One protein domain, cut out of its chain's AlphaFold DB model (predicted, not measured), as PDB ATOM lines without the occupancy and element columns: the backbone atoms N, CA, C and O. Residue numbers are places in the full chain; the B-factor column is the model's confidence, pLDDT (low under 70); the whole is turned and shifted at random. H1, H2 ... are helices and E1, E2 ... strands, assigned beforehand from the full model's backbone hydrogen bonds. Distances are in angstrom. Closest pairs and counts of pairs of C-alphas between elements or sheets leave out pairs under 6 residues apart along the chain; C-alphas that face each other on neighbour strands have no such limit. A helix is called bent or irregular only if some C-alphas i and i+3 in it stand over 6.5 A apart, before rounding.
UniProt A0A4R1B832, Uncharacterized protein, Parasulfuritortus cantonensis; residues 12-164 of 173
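Overview. This is residues 12 to 164 of the 173 residues of an uncharacterized protein of Parasulfuritortus cantonensis (UniProt A0A4R1B832). A strongly twisted wall of four strands has helix H2 packed over its E1 and E2 half, and the longest helix, H1, packs on H2 and only grazes the sheet. H3 stands beside H2 without clearly touching it, while H4 and the tiny H5 lie off the end of the sheet where E3 ends and E4 begins. The printed part has 153 residues with five named helices and four named strands, in the order H1 E1 H2 E2 H3 E3 H4 H5 E4. The mixed sheet runs E1, E2, E4, E3, with E1 and E2 parallel and the other neighbours antiparallel; the class is mixed, helices and strands. The whole is compact, with a radius of gyration of the C-alphas of 16.3 A and spans of 41 by 39 by 30 A.

Along the chain. The strands are E1, residues 48 to 53, E2, residues 80 to 85, E4, residues 157 to 163, 20.3 A long, and E3, residues 113 to 119, 19.4 A long. E4 ends at C-alpha 163 (5.023, 24.858, -42.020). H2, residues 60 to 76, is 22.1 A long and irregular: C-alphas 71 and 74 are 7.6 A apart. H1, residues 23 to 41, is 26.3 A long and begins at C-alpha 23 (3.694, 37.025, -23.779). H3 is residues 94 to 107, 20.0 A long; H4 is residues 122 to 133, and H5 residues 145 to 148.

Arrangement. E1 and E2 are parallel at 26 degrees, with N 52 and O 83 2.8 A apart. E2 and E4 are antiparallel at 131 degrees, with N 84 and O 161 at 2.8 A; E4 and E3 at 159 degrees, with N 116 and O 160 at 2.8 A. H2 is on one face of the sheet, two layers, at a height over the sheet of 8.8 A, over E1 and E2. E1, H2, E2 form a strand-helix-strand unit, parallel neighbours joined through a helix; E2, H3, E3 form a split one, with E4 between the strands; both crossovers are right-handed. H1 touches H2 at a steep tilt of 50 degrees, the same way; their closest C-alphas, of Gly 31 and Ala 68, are 4.0 A apart. H3 is close to H2 but not clearly touching, the closest C-alphas, of Gln 67 and Leu 107, being 6.6 A apart. H4, with residues 125 to 129 alone, only just touches H5, with 3 pairs of C-alphas within 8 A, the closest those of Leu 129 and Pro 145, 7.7 A apart. In H3 and H4 every O i to N i+4 pair is within hydrogen-bond range; in H1 12 of 15 and in H2 11 of 13 are, and H5 is too short for such a pair.

Size, cuts and confidence. The C-alphas farthest apart, of Ala 45 and Arg 141, are 44.6 A apart. The printed part has no cut, and the link from H4 to H5 is long, with 11 residues. The mean pLDDT of the printed part is 92.6; residues 44 to 46 are under 70.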
ATOM      1  N   LEU A  12      -1.606  50.210 -24.156       83.31
ATOM      2  CA  LEU A  12      -2.644  50.725 -23.251       83.31
ATOM      3  C   LEU A  12      -2.607  50.050 -21.874       83.31
ATOM      4  O   LEU A  12      -2.963  50.669 -20.874       83.31
ATOM      5  N   ALA A  13      -2.133  48.806 -21.805       81.56
ATOM      6  CA  ALA A  13      -1.872  48.091 -20.559       81.56
ATOM      7  C   ALA A  13      -0.510  48.438 -19.918       81.56
ATOM      8  O   ALA A  13      -0.113  47.790 -18.951       81.56
ATOM      9  N   GLY A  14       0.221  49.426 -20.448       84.56
ATOM     10  CA  GLY A  14       1.509  49.875 -19.918       84.56
ATOM     11  C   GLY A  14       2.685  48.947 -20.230       84.56
ATOM     12  O   GLY A  14       3.738  49.075 -19.608       84.56
ATOM     13  N   LYS A  15       2.539  48.012 -21.176       83.38
ATOM     14  CA  LYS A  15       3.597  47.062 -21.536       83.38
ATOM     15  C   LYS A  15       4.474  47.630 -22.657       83.38
ATOM     16  O   LYS A  15       3.957  47.935 -23.731       83.38
ATOM     17  N   PRO A  16       5.801  47.737 -22.466       85.94
ATOM     18  CA  PRO A  16       6.702  48.213 -23.513       85.94
ATOM     19  C   PRO A  16       6.745  47.285 -24.735       85.94
ATOM     20  O   PRO A  16       6.709  46.061 -24.603       85.94
ATOM     21  N   VAL A  17       6.958  47.871 -25.916       85.81
ATOM     22  CA  VAL A  17       7.011  47.167 -27.215       85.81
ATOM     23  C   VAL A  17       8.116  46.112 -27.348       85.81
ATOM     24  O   VAL A  17       8.028  45.245 -28.210       85.81
ATOM     25  N   TRP A  18       9.141  46.144 -26.494       87.56
ATOM     26  CA  TRP A  18      10.243  45.166 -26.479       87.56
ATOM     27  C   TRP A  18      10.228  44.270 -25.231       87.56
ATOM     28  O   TRP A  18      11.207  43.594 -24.930       87.56
ATOM     29  N   SER A  19       9.130  44.284 -24.468       85.69
ATOM     30  CA  SER A  19       8.999  43.487 -23.248       85.69
ATOM     31  C   SER A  19       8.584  42.046 -23.548       85.69
ATOM     32  O   SER A  19       7.601  41.806 -24.254       85.69
ATOM     33  N   ALA A  20       9.271  41.091 -22.915       83.31
ATOM     34  CA  ALA A  20       8.907  39.672 -22.915       83.31
ATOM     35  C   ALA A  20       7.816  39.312 -21.881       83.31
ATOM     36  O   ALA A  20       7.357  38.171 -21.817       83.31
ATOM     37  N   GLU A  21       7.388  40.267 -21.054       85.25
ATOM     38  CA  GLU A  21       6.505  40.022 -19.913       85.25
ATOM     39  C   GLU A  21       5.140  39.461 -20.335       85.25
ATOM     40  O   GLU A  21       4.444  40.050 -21.154       85.25
ATOM     41  N   ALA A  22       4.706  38.343 -19.754       83.94
ATOM     42  CA  ALA A  22       3.369  37.783 -19.980       83.94
ATOM     43  C   ALA A  22       2.987  37.560 -21.466       83.94
ATOM     44  O   ALA A  22       1.799  37.592 -21.791       83.94
ATOM     45  N   ILE A  23       3.961  37.333 -22.362       90.12
ATOM     46  CA  ILE A  23       3.694  37.025 -23.779       90.12
ATOM     47  C   ILE A  23       2.835  35.764 -23.904       90.12
ATOM     48  O   ILE A  23       1.801  35.796 -24.560       90.12
ATOM     49  N   GLU A  24       3.214  34.665 -23.245       93.38
ATOM     50  CA  GLU A  24       2.519  33.383 -23.411       93.38
ATOM     51  C   GLU A  24       1.035  33.432 -22.990       93.38
ATOM     52  O   GLU A  24       0.183  33.057 -23.801       93.38
ATOM     53  N   PRO A  25       0.662  33.914 -21.785       93.19
ATOM     54  CA  PRO A  25      -0.748  34.013 -21.405       93.19
ATOM     55  C   PRO A  25      -1.568  34.899 -22.348       93.19
ATOM     56  O   PRO A  25      -2.750  34.647 -22.573       93.19
ATOM     57  N   GLU A  26      -0.955  35.949 -22.894       93.56
ATOM     58  CA  GLU A  26      -1.590  36.856 -23.849       93.56
ATOM     59  C   GLU A  26      -1.797  36.186 -25.208       93.56
ATOM     60  O   GLU A  26      -2.918  36.175 -25.717       93.56
ATOM     61  N   ALA A  27      -0.760  35.530 -25.729       95.50
ATOM     62  CA  ALA A  27      -0.809  34.767 -26.967       95.50
ATOM     63  C   ALA A  27      -1.837  33.630 -26.899       95.50
ATOM     64  O   ALA A  27      -2.582  33.425 -27.852       95.50
ATOM     65  N   ARG A  28      -1.961  32.926 -25.766       95.44
ATOM     66  CA  ARG A  28      -2.998  31.891 -25.583       95.44
ATOM     67  C   ARG A  28      -4.411  32.469 -25.648       95.44
ATOM     68  O   ARG A  28      -5.272  31.901 -26.319       95.44
ATOM     69  N   ARG A  29      -4.659  33.603 -24.980       95.12
ATOM     70  CA  ARG A  29      -5.967  34.283 -25.027       95.12
ATOM     71  C   ARG A  29      -6.298  34.771 -26.435       95.12
ATOM     72  O   ARG A  29      -7.424  34.570 -26.886       95.12
ATOM     73  N   LEU A  30      -5.333  35.381 -27.122       95.88
ATOM     74  CA  LEU A  30      -5.500  35.821 -28.505       95.88
ATOM     75  C   LEU A  30      -5.740  34.629 -29.439       95.88
ATOM     76  O   LEU A  30      -6.691  34.652 -30.212       95.88
ATOM     77  N   GLY A  31      -4.955  33.558 -29.310       96.56
ATOM     78  CA  GLY A  31      -5.088  32.341 -30.111       96.56
ATOM     79  C   GLY A  31      -6.471  31.707 -29.984       96.56
ATOM     80  O   GLY A  31      -7.090  31.384 -30.993       96.56
ATOM     81  N   ALA A  32      -7.021  31.627 -28.768       95.94
ATOM     82  CA  ALA A  32      -8.382  31.133 -28.552       95.94
ATOM     83  C   ALA A  32      -9.445  31.980 -29.280       95.94
ATOM     84  O   ALA A  32     -10.391  31.434 -29.846       95.94
ATOM     85  N   ARG A  33      -9.290  33.312 -29.302       95.88
ATOM     86  CA  ARG A  33     -10.200  34.216 -30.030       95.88
ATOM     87  C   ARG A  33     -10.052  34.065 -31.543       95.88
ATOM     88  O   ARG A  33     -11.061  33.962 -32.235       95.88
ATOM     89  N   LEU A  34      -8.816  34.013 -32.044       95.44
ATOM     90  CA  LEU A  34      -8.523  33.852 -33.470       95.44
ATOM     91  C   LEU A  34      -9.033  32.514 -34.011       95.44
ATOM     92  O   LEU A  34      -9.681  32.498 -35.052       95.44
ATOM     93  N   GLY A  35      -8.797  31.419 -33.281       94.31
ATOM     94  CA  GLY A  35      -9.246  30.077 -33.655       94.31
ATOM     95  C   GLY A  35     -10.767  29.948 -33.761       94.31
ATOM     96  O   GLY A  35     -11.251  29.134 -34.536       94.31
ATOM     97  N   HIS A  36     -11.528  30.769 -33.033       92.75
ATOM     98  CA  HIS A  36     -12.983  30.827 -33.171       92.75
ATOM     99  C   HIS A  36     -13.431  31.773 -34.294       92.75
ATOM    100  O   HIS A  36     -14.317  31.442 -35.076       92.75
ATOM    101  N   PHE A  37     -12.829  32.961 -34.367       93.50
ATOM    102  CA  PHE A  37     -13.283  34.026 -35.255       93.50
ATOM    103  C   PHE A  37     -12.895  33.799 -36.719       93.50
ATOM    104  O   PHE A  37     -13.749  33.915 -37.594       93.50
ATOM    105  N   LEU A  38     -11.632  33.474 -37.009       93.25
ATOM    106  CA  LEU A  38     -11.145  33.420 -38.391       93.25
ATOM    107  C   LEU A  38     -11.865  32.365 -39.245       93.25
ATOM    108  O   LEU A  38     -12.263  32.721 -40.353       93.25
ATOM    109  N   PRO A  39     -12.124  31.127 -38.771       91.25
ATOM    110  CA  PRO A  39     -12.880  30.155 -39.562       91.25
ATOM    111  C   PRO A  39     -14.288  30.630 -39.946       91.25
ATOM    112  O   PRO A  39     -14.800  30.213 -40.976       91.25
ATOM    113  N   SER A  40     -14.900  31.540 -39.173       90.06
ATOM    114  CA  SER A  40     -16.217  32.113 -39.509       90.06
ATOM    115  C   SER A  40     -16.196  33.097 -40.686       90.06
ATOM    116  O   SER A  40     -17.255  33.487 -41.168       90.06
ATOM    117  N   LEU A  41     -15.008  33.514 -41.142       87.50
ATOM    118  CA  LEU A  41     -14.834  34.462 -42.247       87.50
ATOM    119  C   LEU A  41     -14.655  33.792 -43.613       87.50
ATOM    120  O   LEU A  41     -14.647  34.493 -44.623       87.50
ATOM    121  N   VAL A  42     -14.454  32.474 -43.653       85.25
ATOM    122  CA  VAL A  42     -14.256  31.731 -44.900       85.25
ATOM    123  C   VAL A  42     -15.463  30.862 -45.209       85.25
ATOM    124  O   VAL A  42     -16.072  30.268 -44.323       85.25
ATOM    125  N   GLU A  43     -15.801  30.790 -46.493       76.88
ATOM    126  CA  GLU A  43     -16.836  29.882 -46.977       76.88
ATOM    127  C   GLU A  43     -16.415  28.421 -46.733       76.88
ATOM    128  O   GLU A  43     -15.238  28.096 -46.914       76.88
ATOM    129  N   PRO A  44     -17.346  27.502 -46.410       68.25
ATOM    130  CA  PRO A  44     -17.031  26.106 -46.081       68.25
ATOM    131  C   PRO A  44     -16.233  25.336 -47.148       68.25
ATOM    132  O   PRO A  44     -15.613  24.325 -46.834       68.25
ATOM    133  N   ALA A  45     -16.268  25.792 -48.404       61.19
ATOM    134  CA  ALA A  45     -15.591  25.167 -49.542       61.19
ATOM    135  C   ALA A  45     -14.299  25.889 -49.984       61.19
ATOM    136  O   ALA A  45     -13.678  25.465 -50.957       61.19
ATOM    137  N   GLY A  46     -13.901  26.984 -49.322       61.22
ATOM    138  CA  GLY A  46     -12.724  27.772 -49.692       61.22
ATOM    139  C   GLY A  46     -11.582  27.639 -48.687       61.22
ATOM    140  O   GLY A  46     -11.773  27.874 -47.498       61.22
ATOM    141  N   THR A  47     -10.372  27.342 -49.166       79.25
ATOM    142  CA  THR A  47      -9.148  27.522 -48.370       79.25
ATOM    143  C   THR A  47      -8.717  28.983 -48.464       79.25
ATOM    144  O   THR A  47      -8.301  29.451 -49.526       79.25
ATOM    145  N   GLY A  48      -8.826  29.727 -47.362       89.50
ATOM    146  CA  GLY A  48      -8.282  31.081 -47.277       89.50
ATOM    147  C   GLY A  48      -6.750  31.076 -47.231       89.50
ATOM    148  O   GLY A  48      -6.124  30.051 -46.972       89.50
ATOM    149  N   VAL A  49      -6.123  32.236 -47.426       93.12
ATOM    150  CA  VAL A  49      -4.686  32.422 -47.159       93.12
ATOM    151  C   VAL A  49      -4.536  33.394 -45.998       93.12
ATOM    152  O   VAL A  49      -5.079  34.498 -46.044       93.12
ATOM    153  N   LEU A  50      -3.813  32.987 -44.956       95.25
ATOM    154  CA  LEU A  50      -3.559  33.799 -43.771       95.25
ATOM    155  C   LEU A  50      -2.080  34.184 -43.721       95.25
ATOM    156  O   LEU A  50      -1.229  33.337 -43.463       95.25
ATOM    157  N   PHE A  51      -1.785  35.465 -43.943       97.06
ATOM    158  CA  PHE A  51      -0.440  36.021 -43.792       97.06
ATOM    159  C   PHE A  51      -0.211  36.500 -42.355       97.06
ATOM    160  O   PHE A  51      -1.022  37.250 -41.810       97.06
ATOM    161  N   VAL A  52       0.892  36.072 -41.744       97.81
ATOM    162  CA  VAL A  52       1.203  36.283 -40.321       97.81
ATOM    163  C   VAL A  52       2.653  36.754 -40.183       97.81
ATOM    164  O   VAL A  52       3.511  36.226 -40.884       97.81
ATOM    165  N   PRO A  53       2.981  37.717 -39.307       97.69
ATOM    166  CA  PRO A  53       4.376  38.088 -39.071       97.69
ATOM    167  C   PRO A  53       5.187  36.910 -38.517       97.69
ATOM    168  O   PRO A  53       4.680  36.135 -37.706       97.69
ATOM    169  N   MET A  54       6.465  36.802 -38.881       96.38
ATOM    170  CA  MET A  54       7.408  35.873 -38.237       96.38
ATOM    171  C   MET A  54       7.982  36.405 -36.920       96.38
ATOM    172  O   MET A  54       8.676  35.678 -36.206       96.38
ATOM    173  N   ALA A  55       7.702  37.668 -36.594       96.69
ATOM    174  CA  ALA A  55       8.272  38.382 -35.460       96.69
ATOM    175  C   ALA A  55       9.796  38.575 -35.545       96.69
ATOM    176  O   ALA A  55      10.492  38.628 -34.519       96.69
ATOM    177  N   ILE A  56      10.317  38.737 -36.764       97.00
ATOM    178  CA  ILE A  56      11.665  39.257 -37.004       97.00
ATOM    179  C   ILE A  56      11.734  40.691 -36.454       97.00
ATOM    180  O   ILE A  56      10.769  41.448 -36.511       97.00
ATOM    181  N   GLY A  57      12.851  41.041 -35.810       94.44
ATOM    182  CA  GLY A  57      12.990  42.283 -35.037       94.44
ATOM    183  C   GLY A  57      12.518  42.179 -33.583       94.44
ATOM    184  O   GLY A  57      13.032  42.892 -32.734       94.44
ATOM    185  N   GLY A  58      11.632  41.231 -33.246       93.38
ATOM    186  CA  GLY A  58      11.267  40.932 -31.851       93.38
ATOM    187  C   GLY A  58      10.296  41.898 -31.199       93.38
ATOM    188  O   GLY A  58      10.246  41.972 -29.972       93.38
ATOM    189  N   HIS A  59       9.512  42.612 -32.006       94.12
ATOM    190  CA  HIS A  59       8.452  43.466 -31.494       94.12
ATOM    191  C   HIS A  59       7.423  42.599 -30.773       94.12
ATOM    192  O   HIS A  59       6.942  41.610 -31.334       94.12
ATOM    193  N   ARG A  60       7.079  42.970 -29.538       93.81
ATOM    194  CA  ARG A  60       6.181  42.212 -28.662       93.81
ATOM    195  C   ARG A  60       4.916  41.782 -29.391       93.81
ATOM    196  O   ARG A  60       4.589  40.601 -29.374       93.81
ATOM    197  N   ASP A  61       4.240  42.715 -30.052       93.31
ATOM    198  CA  ASP A  61       2.952  42.431 -30.688       93.31
ATOM    199  C   ASP A  61       3.082  41.418 -31.827       93.31
ATOM    200  O   ASP A  61       2.203  40.578 -32.009       93.31
ATOM    201  N   HIS A  62       4.209  41.420 -32.547       95.94
ATOM    202  CA  HIS A  62       4.469  40.420 -33.578       95.94
ATOM    203  C   HIS A  62       4.737  39.054 -32.936       95.94
ATOM    204  O   HIS A  62       4.206  38.050 -33.403       95.94
ATOM    205  N   VAL A  63       5.497  39.013 -31.831       96.25
ATOM    206  CA  VAL A  63       5.764  37.772 -31.081       96.25
ATOM    207  C   VAL A  63       4.466  37.185 -30.512       96.25
ATOM    208  O   VAL A  63       4.204  35.996 -30.680       96.25
ATOM    209  N   VAL A  64       3.621  38.008 -29.885       96.19
ATOM    210  CA  VAL A  64       2.309  37.590 -29.368       96.19
ATOM    211  C   VAL A  64       1.416  37.096 -30.507       96.19
ATOM    212  O   VAL A  64       0.784  36.052 -30.365       96.19
ATOM    213  N   THR A  65       1.394  37.801 -31.642       96.69
ATOM    214  CA  THR A  65       0.580  37.435 -32.812       96.69
ATOM    215  C   THR A  65       0.999  36.090 -33.393       96.69
ATOM    216  O   THR A  65       0.154  35.209 -33.556       96.69
ATOM    217  N   VAL A  66       2.291  35.884 -33.668       97.25
ATOM    218  CA  VAL A  66       2.761  34.620 -34.250       97.25
ATOM    219  C   VAL A  66       2.549  33.455 -33.288       97.25
ATOM    220  O   VAL A  66       2.063  32.401 -33.691       97.25
ATOM    221  N   GLN A  67       2.809  33.655 -31.993       97.44
ATOM    222  CA  GLN A  67       2.598  32.625 -30.981       97.44
ATOM    223  C   GLN A  67       1.105  32.301 -30.800       97.44
ATOM    224  O   GLN A  67       0.745  31.138 -30.629       97.44
ATOM    225  N   ALA A  68       0.220  33.296 -30.902       97.69
ATOM    226  CA  ALA A  68      -1.226  33.089 -30.890       97.69
ATOM    227  C   ALA A  68      -1.705  32.254 -32.081       97.69
ATOM    228  O   ALA A  68      -2.508  31.337 -31.896       97.69
ATOM    229  N   VAL A  69      -1.193  32.532 -33.284       97.44
ATOM    230  CA  VAL A  69      -1.493  31.726 -34.476       97.44
ATOM    231  C   VAL A  69      -0.962  30.307 -34.317       97.44
ATOM    232  O   VAL A  69      -1.695  29.371 -34.614       97.44
ATOM    233  N   LEU A  70       0.253  30.119 -33.796       96.50
ATOM    234  CA  LEU A  70       0.809  28.785 -33.540       96.50
ATOM    235  C   LEU A  70      -0.044  27.991 -32.537       96.50
ATOM    236  O   LEU A  70      -0.305  26.813 -32.761       96.50
ATOM    237  N   TYR A  71      -0.564  28.627 -31.480       96.12
ATOM    238  CA  TYR A  71      -1.512  27.974 -30.568       96.12
ATOM    239  C   TYR A  71      -2.847  27.621 -31.234       96.12
ATOM    240  O   TYR A  71      -3.435  26.590 -30.914       96.12
ATOM    241  N   ALA A  72      -3.334  28.467 -32.144       96.44
ATOM    242  CA  ALA A  72      -4.575  28.245 -32.882       96.44
ATOM    243  C   ALA A  72      -4.396  27.353 -34.124       96.44
ATOM    244  O   ALA A  72      -5.384  26.975 -34.753       96.44
ATOM    245  N   TYR A  73      -3.157  26.998 -34.479       94.56
ATOM    246  CA  TYR A  73      -2.812  26.324 -35.728       94.56
ATOM    247  C   TYR A  73      -3.629  25.050 -35.989       94.56
ATOM    248  O   TYR A  73      -4.157  24.926 -37.095       94.56
ATOM    249  N   PRO A  74      -3.854  24.142 -35.010       92.19
ATOM    250  CA  PRO A  74      -4.661  22.937 -35.237       92.19
ATOM    251  C   PRO A  74      -6.091  23.227 -35.708       92.19
ATOM    252  O   PRO A  74      -6.672  22.419 -36.422       92.19
ATOM    253  N   VAL A  75      -6.644  24.383 -35.334       93.00
ATOM    254  CA  VAL A  75      -7.991  24.815 -35.726       93.00
ATOM    255  C   VAL A  75      -7.961  25.632 -37.015       93.00
ATOM    256  O   VAL A  75      -8.908  25.573 -37.784       93.00
ATOM    257  N   LEU A  76      -6.896  26.395 -37.270       92.94
ATOM    258  CA  LEU A  76      -6.816  27.286 -38.430       92.94
ATOM    259  C   LEU A  76      -6.340  26.582 -39.708       92.94
ATOM    260  O   LEU A  76      -6.877  26.860 -40.776       92.94
ATOM    261  N   HIS A  77      -5.365  25.673 -39.626       91.81
ATOM    262  CA  HIS A  77      -4.757  25.058 -40.814       91.81
ATOM    263  C   HIS A  77      -5.724  24.272 -41.731       91.81
ATOM    264  O   HIS A  77      -5.460  24.243 -42.930       91.81
ATOM    265  N   PRO A  78      -6.864  23.701 -41.272       90.19
ATOM    266  CA  PRO A  78      -7.818  23.065 -42.186       90.19
ATOM    267  C   PRO A  78      -8.576  24.079 -43.055       90.19
ATOM    268  O   PRO A  78      -9.102  23.727 -44.107       90.19
ATOM    269  N   HIS A  79      -8.647  25.335 -42.612       91.69
ATOM    270  CA  HIS A  79      -9.384  26.414 -43.275       91.69
ATOM    271  C   HIS A  79      -8.466  27.384 -44.023       91.69
ATOM    272  O   HIS A  79      -8.911  28.089 -44.931       91.69
ATOM    273  N   PHE A  80      -7.190  27.437 -43.641       93.12
ATOM    274  CA  PHE A  80      -6.238  28.418 -44.134       93.12
ATOM    275  C   PHE A  80      -4.910  27.784 -44.524       93.12
ATOM    276  O   PHE A  80      -4.303  27.052 -43.745       93.12
ATOM    277  N   ARG A  81      -4.377  28.211 -45.670       92.88
ATOM    278  CA  ARG A  81      -2.939  28.159 -45.925       92.88
ATOM    279  C   ARG A  81      -2.270  29.272 -45.120       92.88
ATOM    280  O   ARG A  81      -2.491  30.451 -45.399       92.88
ATOM    281  N   ILE A  82      -1.492  28.911 -44.102       95.38
ATOM    282  CA  ILE A  82      -0.887  29.870 -43.167       95.38
ATOM    283  C   ILE A  82       0.550  30.162 -43.604       95.38
ATOM    284  O   ILE A  82       1.394  29.269 -43.626       95.38
ATOM    285  N   LEU A  83       0.818  31.422 -43.945       97.50
ATOM    286  CA  LEU A  83       2.095  31.898 -44.465       97.50
ATOM    287  C   LEU A  83       2.697  32.927 -43.510       97.50
ATOM    288  O   LEU A  83       2.098  33.967 -43.237       97.50
ATOM    289  N   PHE A  84       3.901  32.659 -43.023       98.12
ATOM    290  CA  PHE A  84       4.611  33.524 -42.095       98.12
ATOM    291  C   PHE A  84       5.595  34.420 -42.854       98.12
ATOM    292  O   PHE A  84       6.612  33.932 -43.341       98.12
ATOM    293  N   TYR A  85       5.302  35.712 -43.002       98.31
ATOM    294  CA  TYR A  85       6.144  36.631 -43.771       98.31
ATOM    295  C   TYR A  85       7.346  37.137 -42.964       98.31
ATOM    296  O   TYR A  85       7.261  37.362 -41.756       98.31
ATOM    297  N   GLU A  86       8.470  37.356 -43.649       98.19
ATOM    298  CA  GLU A  86       9.654  37.979 -43.056       98.19
ATOM    299  C   GLU A  86       9.404  39.480 -42.811       98.19
ATOM    300  O   GLU A  86       9.154  40.241 -43.747       98.19
ATOM    301  N   ASP A  87       9.440  39.921 -41.551       97.75
ATOM    302  CA  ASP A  87       9.042  41.281 -41.170       97.75
ATOM    303  C   ASP A  87      10.013  42.349 -41.692       97.75
ATOM    304  O   ASP A  87      11.133  42.488 -41.201       97.75
ATOM    305  N   LEU A  88       9.575  43.165 -42.652       95.56
ATOM    306  CA  LEU A  88      10.335  44.320 -43.133       95.56
ATOM    307  C   LEU A  88       9.996  45.573 -42.308       95.56
ATOM    308  O   LEU A  88       8.845  45.816 -41.964       95.56
ATOM    309  N   HIS A  89      10.961  46.418 -41.955       94.56
ATOM    310  CA  HIS A  89      12.359  46.444 -42.405       94.56
ATOM    311  C   HIS A  89      13.321  45.571 -41.585       94.56
ATOM    312  O   HIS A  89      14.498  45.500 -41.902       94.56
ATOM    313  N   TYR A  90      12.864  44.891 -40.535       95.69
ATOM    314  CA  TYR A  90      13.761  44.133 -39.657       95.69
ATOM    315  C   TYR A  90      14.548  43.038 -40.394       95.69
ATOM    316  O   TYR A  90      15.732  42.849 -40.134       95.69
ATOM    317  N   ALA A  91      13.922  42.358 -41.354       97.38
ATOM    318  CA  ALA A  91      14.542  41.297 -42.139       97.38
ATOM    319  C   ALA A  91      15.589  41.790 -43.157       97.38
ATOM    320  O   ALA A  91      16.315  40.962 -43.712       97.38
ATOM    321  N   SER A  92      15.704  43.104 -43.398       96.50
ATOM    322  CA  SER A  92      16.782  43.657 -44.233       96.50
ATOM    323  C   SER A  92      18.130  43.704 -43.511       96.50
ATOM    324  O   SER A  92      19.160  43.925 -44.145       96.50
ATOM    325  N   ASP A  93      18.143  43.512 -42.191       96.50
ATOM    326  CA  ASP A  93      19.365  43.277 -41.432       96.50
ATOM    327  C   ASP A  93      19.620  41.768 -41.300       96.50
ATOM    328  O   ASP A  93      18.771  41.005 -40.834       96.50
ATOM    329  N   ARG A  94      20.808  41.319 -41.723       96.44
ATOM    330  CA  ARG A  94      21.155  39.889 -41.781       96.44
ATOM    331  C   ARG A  94      21.133  39.230 -40.403       96.44
ATOM    332  O   ARG A  94      20.700  38.081 -40.295       96.44
ATOM    333  N   GLN A  95      21.602  39.932 -39.374       96.69
ATOM    334  CA  GLN A  95      21.655  39.397 -38.018       96.69
ATOM    335  C   GLN A  95      20.246  39.310 -37.424       96.69
ATOM    336  O   GLN A  95      19.842  38.235 -36.981       96.69
ATOM    337  N   ALA A  96      19.467  40.391 -37.493       96.56
ATOM    338  CA  ALA A  96      18.089  40.420 -37.013       96.56
ATOM    339  C   ALA A  96      17.224  39.363 -37.713       96.56
ATOM    340  O   ALA A  96      16.416  38.697 -37.060       96.56
ATOM    341  N   ARG A  97      17.428  39.160 -39.021       97.38
ATOM    342  CA  ARG A  97      16.783  38.093 -39.792       97.38
ATOM    343  C   ARG A  97      17.123  36.708 -39.245       97.38
ATOM    344  O   ARG A  97      16.208  35.936 -38.966       97.38
ATOM    345  N   ALA A  98      18.406  36.394 -39.068       97.00
ATOM    346  CA  ALA A  98      18.837  35.096 -38.546       97.00
ATOM    347  C   ALA A  98      18.285  34.830 -37.132       97.00
ATOM    348  O   ALA A  98      17.725  33.765 -36.871       97.00
ATOM    349  N   GLU A  99      18.362  35.820 -36.239       96.81
ATOM    350  CA  GLU A  99      17.811  35.733 -34.882       96.81
ATOM    351  C   GLU A  99      16.285  35.559 -34.878       96.81
ATOM    352  O   GLU A  99      15.740  34.808 -34.065       96.81
ATOM    353  N   GLY A 100      15.588  36.247 -35.786       96.25
ATOM    354  CA  GLY A 100      14.144  36.145 -35.957       96.25
ATOM    355  C   GLY A 100      13.708  34.767 -36.453       96.25
ATOM    356  O   GLY A 100      12.790  34.183 -35.879       96.25
ATOM    357  N   LEU A 101      14.409  34.208 -37.445       96.25
ATOM    358  CA  LEU A 101      14.168  32.846 -37.933       96.25
ATOM    359  C   LEU A 101      14.381  31.810 -36.821       96.25
ATOM    360  O   LEU A 101      13.516  30.964 -36.604       96.25
ATOM    361  N   GLU A 102      15.468  31.906 -36.053       96.56
ATOM    362  CA  GLU A 102      15.706  31.004 -34.918       96.56
ATOM    363  C   GLU A 102      14.671  31.166 -33.798       96.56
ATOM    364  O   GLU A 102      14.213  30.188 -33.198       96.56
ATOM    365  N   ARG A 103      14.235  32.399 -33.513       95.12
ATOM    366  CA  ARG A 103      13.129  32.639 -32.575       95.12
ATOM    367  C   ARG A 103      11.851  31.961 -33.053       95.12
ATOM    368  O   ARG A 103      11.231  31.258 -32.257       95.12
ATOM    369  N   PHE A 104      11.484  32.140 -34.317       96.12
ATOM    370  CA  PHE A 104      10.306  31.510 -34.899       96.12
ATOM    371  C   PHE A 104      10.388  29.984 -34.813       96.12
ATOM    372  O   PHE A 104       9.456  29.357 -34.314       96.12
ATOM    373  N   ARG A 105      11.526  29.384 -35.196       95.12
ATOM    374  CA  ARG A 105      11.743  27.934 -35.083       95.12
ATOM    375  C   ARG A 105      11.523  27.447 -33.655       95.12
ATOM    376  O   ARG A 105      10.794  26.481 -33.466       95.12
ATOM    377  N   ARG A 106      12.076  28.128 -32.646       93.75
ATOM    378  CA  ARG A 106      11.839  27.778 -31.234       93.75
ATOM    379  C   ARG A 106      10.366  27.872 -30.844       93.75
ATOM    380  O   ARG A 106       9.861  26.954 -30.208       93.75
ATOM    381  N   LEU A 107       9.683  28.952 -31.225       91.75
ATOM    382  CA  LEU A 107       8.261  29.148 -30.916       91.75
ATOM    383  C   LEU A 107       7.377  28.072 -31.556       91.75
ATOM    384  O   LEU A 107       6.422  27.619 -30.933       91.75
ATOM    385  N   ALA A 108       7.709  27.656 -32.777       91.62
ATOM    386  CA  ALA A 108       6.965  26.655 -33.532       91.62
ATOM    387  C   ALA A 108       7.361  25.201 -33.202       91.62
ATOM    388  O   ALA A 108       6.795  24.279 -33.780       91.62
ATOM    389  N   GLY A 109       8.322  24.972 -32.296       91.12
ATOM    390  CA  GLY A 109       8.766  23.623 -31.925       91.12
ATOM    391  C   GLY A 109       9.701  22.954 -32.940       91.12
ATOM    392  O   GLY A 109       9.669  21.740 -33.092       91.12
ATOM    393  N   PHE A 110      10.539  23.740 -33.619       87.50
ATOM    394  CA  PHE A 110      11.492  23.320 -34.656       87.50
ATOM    395  C   PHE A 110      10.869  22.521 -35.813       87.50
ATOM    396  O   PHE A 110      11.352  21.435 -36.137       87.50
ATOM    397  N   PRO A 111       9.831  23.058 -36.472       88.75
ATOM    398  CA  PRO A 111       9.214  22.394 -37.607       88.75
ATOM    399  C   PRO A 111      10.150  22.384 -38.820       88.75
ATOM    400  O   PRO A 111      11.113  23.157 -38.913       88.75
ATOM    401  N   GLU A 112       9.806  21.545 -39.789       93.38
ATOM    402  CA  GLU A 112      10.295  21.702 -41.150       93.38
ATOM    403  C   GLU A 112       9.558  22.865 -41.832       93.38
ATOM    404  O   GLU A 112       8.355  23.063 -41.636       93.38
ATOM    405  N   LEU A 113      10.294  23.671 -42.596       93.94
ATOM    406  CA  LEU A 113       9.795  24.916 -43.171       93.94
ATOM    407  C   LEU A 113      10.087  24.984 -44.664       93.94
ATOM    408  O   LEU A 113      11.221  24.763 -45.091       93.94
ATOM    409  N   ARG A 114       9.087  25.397 -45.443       95.81
ATOM    410  CA  ARG A 114       9.242  25.736 -46.858       95.81
ATOM    411  C   ARG A 114       9.274  27.250 -47.008       95.81
ATOM    412  O   ARG A 114       8.318  27.925 -46.632       95.81
ATOM    413  N   ARG A 115      10.364  27.786 -47.559       96.38
ATOM    414  CA  ARG A 115      10.453  29.206 -47.917       96.38
ATOM    415  C   ARG A 115       9.909  29.424 -49.318       96.38
ATOM    416  O   ARG A 115      10.255  28.693 -50.241       96.38
ATOM    417  N   HIS A 116       9.143  30.487 -49.477       96.75
ATOM    418  CA  HIS A 116       8.669  30.991 -50.755       96.75
ATOM    419  C   HIS A 116       9.217  32.399 -50.962       96.75
ATOM    420  O   HIS A 116       9.229  33.207 -50.031       96.75
ATOM    421  N   VAL A 117       9.668  32.685 -52.180       96.88
ATOM    422  CA  VAL A 117      10.249  33.976 -52.560       96.88
ATOM    423  C   VAL A 117       9.454  34.550 -53.715       96.88
ATOM    424  O   VAL A 117       9.252  33.878 -54.725       96.88
ATOM    425  N   VAL A 118       9.029  35.801 -53.570       95.81
ATOM    426  CA  VAL A 118       8.345  36.553 -54.618       95.81
ATOM    427  C   VAL A 118       9.240  37.705 -55.024       95.81
ATOM    428  O   VAL A 118       9.348  38.701 -54.310       95.81
ATOM    429  N   HIS A 119       9.897  37.559 -56.171       95.56
ATOM    430  CA  HIS A 119      10.634  38.656 -56.782       95.56
ATOM    431  C   HIS A 119       9.659  39.700 -57.321       95.56
ATOM    432  O   HIS A 119       8.633  39.362 -57.911       95.56
ATOM    433  N   LEU A 120       9.987  40.966 -57.093       93.94
ATOM    434  CA  LEU A 120       9.174  42.098 -57.507       93.94
ATOM    435  C   LEU A 120       9.847  42.805 -58.675       93.94
ATOM    436  O   LEU A 120      11.011  43.201 -58.592       93.94
ATOM    437  N   GLU A 121       9.081  43.029 -59.736       94.69
ATOM    438  CA  GLU A 121       9.525  43.875 -60.835       94.69
ATOM    439  C   GLU A 121       9.706  45.320 -60.358       94.69
ATOM    440  O   GLU A 121       9.021  45.787 -59.441       94.69
ATOM    441  N   ALA A 122      10.592  46.074 -61.014       92.25
ATOM    442  CA  ALA A 122      10.953  47.429 -60.586       92.25
ATOM    443  C   ALA A 122       9.730  48.353 -60.401       92.25
ATOM    444  O   ALA A 122       9.668  49.118 -59.436       92.25
ATOM    445  N   ALA A 123       8.733  48.254 -61.288       95.00
ATOM    446  CA  ALA A 123       7.499  49.034 -61.202       95.00
ATOM    447  C   ALA A 123       6.622  48.634 -60.002       95.00
ATOM    448  O   ALA A 123       6.105  49.504 -59.301       95.00
ATOM    449  N   GLN A 124       6.490  47.332 -59.727       95.56
ATOM    450  CA  GLN A 124       5.732  46.824 -58.576       95.56
ATOM    451  C   GLN A 124       6.401  47.233 -57.268       95.56
ATOM    452  O   GLN A 124       5.738  47.688 -56.336       95.56
ATOM    453  N   PHE A 125       7.727  47.124 -57.217       95.25
ATOM    454  CA  PHE A 125       8.477  47.504 -56.037       95.25
ATOM    455  C   PHE A 125       8.410  49.008 -55.782       95.25
ATOM    456  O   PHE A 125       8.242  49.433 -54.640       95.25
ATOM    457  N   ARG A 126       8.450  49.829 -56.840       95.31
ATOM    458  CA  ARG A 126       8.240  51.269 -56.697       95.31
ATOM    459  C   ARG A 126       6.854  51.587 -56.139       95.31
ATOM    460  O   ARG A 126       6.767  52.327 -55.165       95.31
ATOM    461  N   ALA A 127       5.808  50.972 -56.689       96.25
ATOM    462  CA  ALA A 127       4.443  51.145 -56.196       96.25
ATOM    463  C   ALA A 127       4.301  50.732 -54.717       96.25
ATOM    464  O   ALA A 127       3.669  51.443 -53.939       96.25
ATOM    465  N   LYS A 128       4.947  49.633 -54.298       95.81
ATOM    466  CA  LYS A 128       5.027  49.230 -52.884       95.81
ATOM    467  C   LYS A 128       5.659  50.327 -52.025       95.81
ATOM    468  O   LYS A 128       5.090  50.691 -51.000       95.81
ATOM    469  N   LEU A 129       6.818  50.860 -52.417       95.44
ATOM    470  CA  LEU A 129       7.501  51.908 -51.650       95.44
ATOM    471  C   LEU A 129       6.673  53.197 -51.567       95.44
ATOM    472  O   LEU A 129       6.643  53.824 -50.508       95.44
ATOM    473  N   ASP A 130       5.971  53.561 -52.642       95.25
ATOM    474  CA  ASP A 130       5.075  54.719 -52.656       95.25
ATOM    475  C   ASP A 130       3.889  54.516 -51.684       95.25
ATOM    476  O   ASP A 130       3.537  55.438 -50.949       95.25
ATOM    477  N   LEU A 131       3.326  53.300 -51.592       96.00
ATOM    478  CA  LEU A 131       2.292  52.958 -50.598       96.00
ATOM    479  C   LEU A 131       2.823  52.991 -49.161       96.00
ATOM    480  O   LEU A 131       2.161  53.517 -48.267       96.00
ATOM    481  N   VAL A 132       4.020  52.452 -48.928       94.88
ATOM    482  CA  VAL A 132       4.682  52.489 -47.615       94.88
ATOM    483  C   VAL A 132       4.925  53.934 -47.174       94.88
ATOM    484  O   VAL A 132       4.689  54.278 -46.016       94.88
ATOM    485  N   ALA A 133       5.324  54.813 -48.095       93.81
ATOM    486  CA  ALA A 133       5.591  56.218 -47.802       93.81
ATOM    487  C   ALA A 133       4.358  56.990 -47.286       93.81
ATOM    488  O   ALA A 133       4.530  58.016 -46.624       93.81
ATOM    489  N   LEU A 134       3.133  56.495 -47.515       94.75
ATOM    490  CA  LEU A 134       1.908  57.080 -46.952       94.75
ATOM    491  C   LEU A 134       1.863  56.984 -45.417       94.75
ATOM    492  O   LEU A 134       1.240  57.820 -44.762       94.75
ATOM    493  N   TYR A 135       2.556  56.011 -44.819       92.25
ATOM    494  CA  TYR A 135       2.611  55.803 -43.372       92.25
ATOM    495  C   TYR A 135       3.725  56.631 -42.720       92.25
ATOM    496  O   TYR A 135       4.566  56.113 -41.988       92.25
ATOM    497  N   ALA A 136       3.729  57.946 -42.956       87.31
ATOM    498  CA  ALA A 136       4.796  58.845 -42.508       87.31
ATOM    499  C   ALA A 136       5.070  58.783 -40.989       87.31
ATOM    500  O   ALA A 136       6.213  58.929 -40.563       87.31
ATOM    501  N   SER A 137       4.056  58.500 -40.162       91.50
ATOM    502  CA  SER A 137       4.226  58.340 -38.708       91.50
ATOM    503  C   SER A 137       5.066  57.119 -38.312       91.50
ATOM    504  O   SER A 137       5.610  57.091 -37.211       91.50
ATOM    505  N   GLN A 138       5.191  56.128 -39.199       86.44
ATOM    506  CA  GLN A 138       5.947  54.893 -38.976       86.44
ATOM    507  C   GLN A 138       7.404  54.998 -39.450       86.44
ATOM    508  O   GLN A 138       8.209  54.097 -39.203       86.44
ATOM    509  N   HIS A 139       7.778  56.093 -40.121       82.81
ATOM    510  CA  HIS A 139       9.073  56.222 -40.777       82.81
ATOM    511  C   HIS A 139       9.769  57.536 -40.418       82.81
ATOM    512  O   HIS A 139       9.315  58.623 -40.753       82.81
ATOM    513  N   ARG A 140      10.950  57.442 -39.791       82.12
ATOM    514  CA  ARG A 140      11.818  58.616 -39.558       82.12
ATOM    515  C   ARG A 140      12.476  59.139 -40.841       82.12
ATOM    516  O   ARG A 140      12.954  60.268 -40.864       82.12
ATOM    517  N   ARG A 141      12.580  58.296 -41.872       86.19
ATOM    518  CA  ARG A 141      13.206  58.573 -43.174       86.19
ATOM    519  C   ARG A 141      12.371  57.928 -44.283       86.19
ATOM    520  O   ARG A 141      11.709  56.935 -43.991       86.19
ATOM    521  N   PRO A 142      12.426  58.426 -45.530       87.25
ATOM    522  CA  PRO A 142      11.738  57.790 -46.650       87.25
ATOM    523  C   PRO A 142      12.114  56.305 -46.795       87.25
ATOM    524  O   PRO A 142      13.276  55.953 -46.559       87.25
ATOM    525  N   PRO A 143      11.166  55.435 -47.184       91.31
ATOM    526  CA  PRO A 143      11.445  54.022 -47.399       91.31
ATOM    527  C   PRO A 143      12.422  53.844 -48.568       91.31
ATOM    528  O   PRO A 143      12.303  54.496 -49.605       91.31
ATOM    529  N   THR A 144      13.408  52.962 -48.398       90.69
ATOM    530  CA  THR A 144      14.426  52.677 -49.417       90.69
ATOM    531  C   THR A 144      14.320  51.231 -49.895       90.69
ATOM    532  O   THR A 144      13.936  50.367 -49.109       90.69
ATOM    533  N   PRO A 145      14.722  50.933 -51.143       89.94
ATOM    534  CA  PRO A 145      14.809  49.566 -51.650       89.94
ATOM    535  C   PRO A 145      15.461  48.573 -50.682       89.94
ATOM    536  O   PRO A 145      14.876  47.544 -50.370       89.94
ATOM    537  N   GLY A 146      16.634  48.920 -50.143       90.94
ATOM    538  CA  GLY A 146      17.374  48.036 -49.241       90.94
ATOM    539  C   GLY A 146      16.646  47.743 -47.929       90.94
ATOM    540  O   GLY A 146      16.753  46.638 -47.427       90.94
ATOM    541  N   ALA A 147      15.863  48.687 -47.394       92.25
ATOM    542  CA  ALA A 147      15.107  48.477 -46.156       92.25
ATOM    543  C   ALA A 147      13.857  47.598 -46.348       92.25
ATOM    544  O   ALA A 147      13.266  47.151 -45.370       92.25
ATOM    545  N   TYR A 148      13.427  47.367 -47.591       94.50
ATOM    546  CA  TYR A 148      12.201  46.629 -47.916       94.50
ATOM    547  C   TYR A 148      12.462  45.389 -48.778       94.50
ATOM    548  O   TYR A 148      11.566  44.945 -49.500       94.50
ATOM    549  N   THR A 149      13.663  44.825 -48.629       95.69
ATOM    550  CA  THR A 149      14.107  43.551 -49.201       95.69
ATOM    551  C   THR A 149      14.835  42.758 -48.108       95.69
ATOM    552  O   THR A 149      15.676  43.337 -47.414       95.69
ATOM    553  N   PRO A 150      14.533  41.463 -47.906       96.69
ATOM    554  CA  PRO A 150      15.275  40.629 -46.969       96.69
ATOM    555  C   PRO A 150      16.774  40.520 -47.288       96.69
ATOM    556  O   PRO A 150      17.195  40.583 -48.441       96.69
ATOM    557  N   ALA A 151      17.591  40.323 -46.252       95.00
ATOM    558  CA  ALA A 151      19.053  40.310 -46.332       95.00
ATOM    559  C   ALA A 151      19.666  39.015 -46.918       95.00
ATOM    560  O   ALA A 151      20.627  38.472 -46.357       95.00
ATOM    561  N   ASP A 152      19.118  38.478 -48.008       90.94
ATOM    562  CA  ASP A 152      19.605  37.241 -48.642       90.94
ATOM    563  C   ASP A 152      19.624  37.215 -50.180       90.94
ATOM    564  O   ASP A 152      20.331  36.377 -50.735       90.94
ATOM    565  N   ASP A 153      18.966  38.153 -50.862       87.25
ATOM    566  CA  ASP A 153      19.116  38.412 -52.306       87.25
ATOM    567  C   ASP A 153      19.141  39.936 -52.530       87.25
ATOM    568  O   ASP A 153      18.452  40.690 -51.842       87.25
ATOM    569  N   GLU A 154      19.949  40.401 -53.482       84.12
ATOM    570  CA  GLU A 154      20.025  41.815 -53.870       84.12
ATOM    571  C   GLU A 154      18.810  42.257 -54.698       84.12
ATOM    572  O   GLU A 154      18.467  43.442 -54.738       84.12
ATOM    573  N   ARG A 155      18.139  41.313 -55.368       91.56
ATOM    574  CA  ARG A 155      16.934  41.587 -56.150       91.56
ATOM    575  C   ARG A 155      15.758  41.879 -55.217       91.56
ATOM    576  O   ARG A 155      15.527  41.102 -54.289       91.56
ATOM    577  N   PRO A 156      14.968  42.941 -55.475       93.81
ATOM    578  CA  PRO A 156      13.765  43.230 -54.706       93.81
ATOM    579  C   PRO A 156      12.845  42.019 -54.607       93.81
ATOM    580  O   PRO A 156      12.443  41.445 -55.622       93.81
ATOM    581  N   HIS A 157      12.528  41.620 -53.381       96.06
ATOM    582  CA  HIS A 157      11.667  40.476 -53.143       96.06
ATOM    583  C   HIS A 157      10.982  40.550 -51.783       96.06
ATOM    584  O   HIS A 157      11.389  41.281 -50.878       96.06
ATOM    585  N   GLU A 158       9.929  39.757 -51.654       97.00
ATOM    586  CA  GLU A 158       9.307  39.405 -50.387       97.00
ATOM    587  C   GLU A 158       9.475  37.913 -50.149       97.00
ATOM    588  O   GLU A 158       9.642  37.128 -51.087       97.00
ATOM    589  N   ALA A 159       9.439  37.520 -48.882       97.38
ATOM    590  CA  ALA A 159       9.565  36.130 -48.509       97.38
ATOM    591  C   ALA A 159       8.582  35.767 -47.410       97.38
ATOM    592  O   ALA A 159       8.335  36.542 -46.482       97.38
ATOM    593  N   TYR A 160       8.051  34.562 -47.525       96.88
ATOM    594  CA  TYR A 160       7.183  33.963 -46.530       96.88
ATOM    595  C   TYR A 160       7.489  32.481 -46.383       96.88
ATOM    596  O   TYR A 160       8.019  31.830 -47.284       96.88
ATOM    597  N   TRP A 161       7.165  31.957 -45.215       97.31
ATOM    598  CA  TRP A 161       7.471  30.604 -44.797       97.31
ATOM    599  C   TRP A 161       6.188  29.853 -44.493       97.31
ATOM    600  O   TRP A 161       5.223  30.413 -43.982       97.31
ATOM    601  N   GLU A 162       6.183  28.574 -44.809       95.50
ATOM    602  CA  GLU A 162       5.062  27.673 -44.590       95.50
ATOM    603  C   GLU A 162       5.547  26.497 -43.746       95.50
ATOM    604  O   GLU A 162       6.652  25.989 -43.971       95.50
ATOM    605  N   LEU A 163       4.746  26.087 -42.759       93.88
ATOM    606  CA  LEU A 163       5.023  24.858 -42.020       93.88
ATOM    607  C   LEU A 163       4.751  23.677 -42.948       93.88
ATOM    608  O   LEU A 163       3.676  23.600 -43.541       93.88
ATOM    609  N   ILE A 164       5.705  22.761 -43.060       89.25
ATOM    610  CA  ILE A 164       5.474  21.510 -43.779       89.25
ATOM    611  C   ILE A 164       4.802  20.548 -42.803       89.25
ATOM    612  O   ILE A 164       5.371  20.220 -41.761       89.25
TER     613      ILE A 164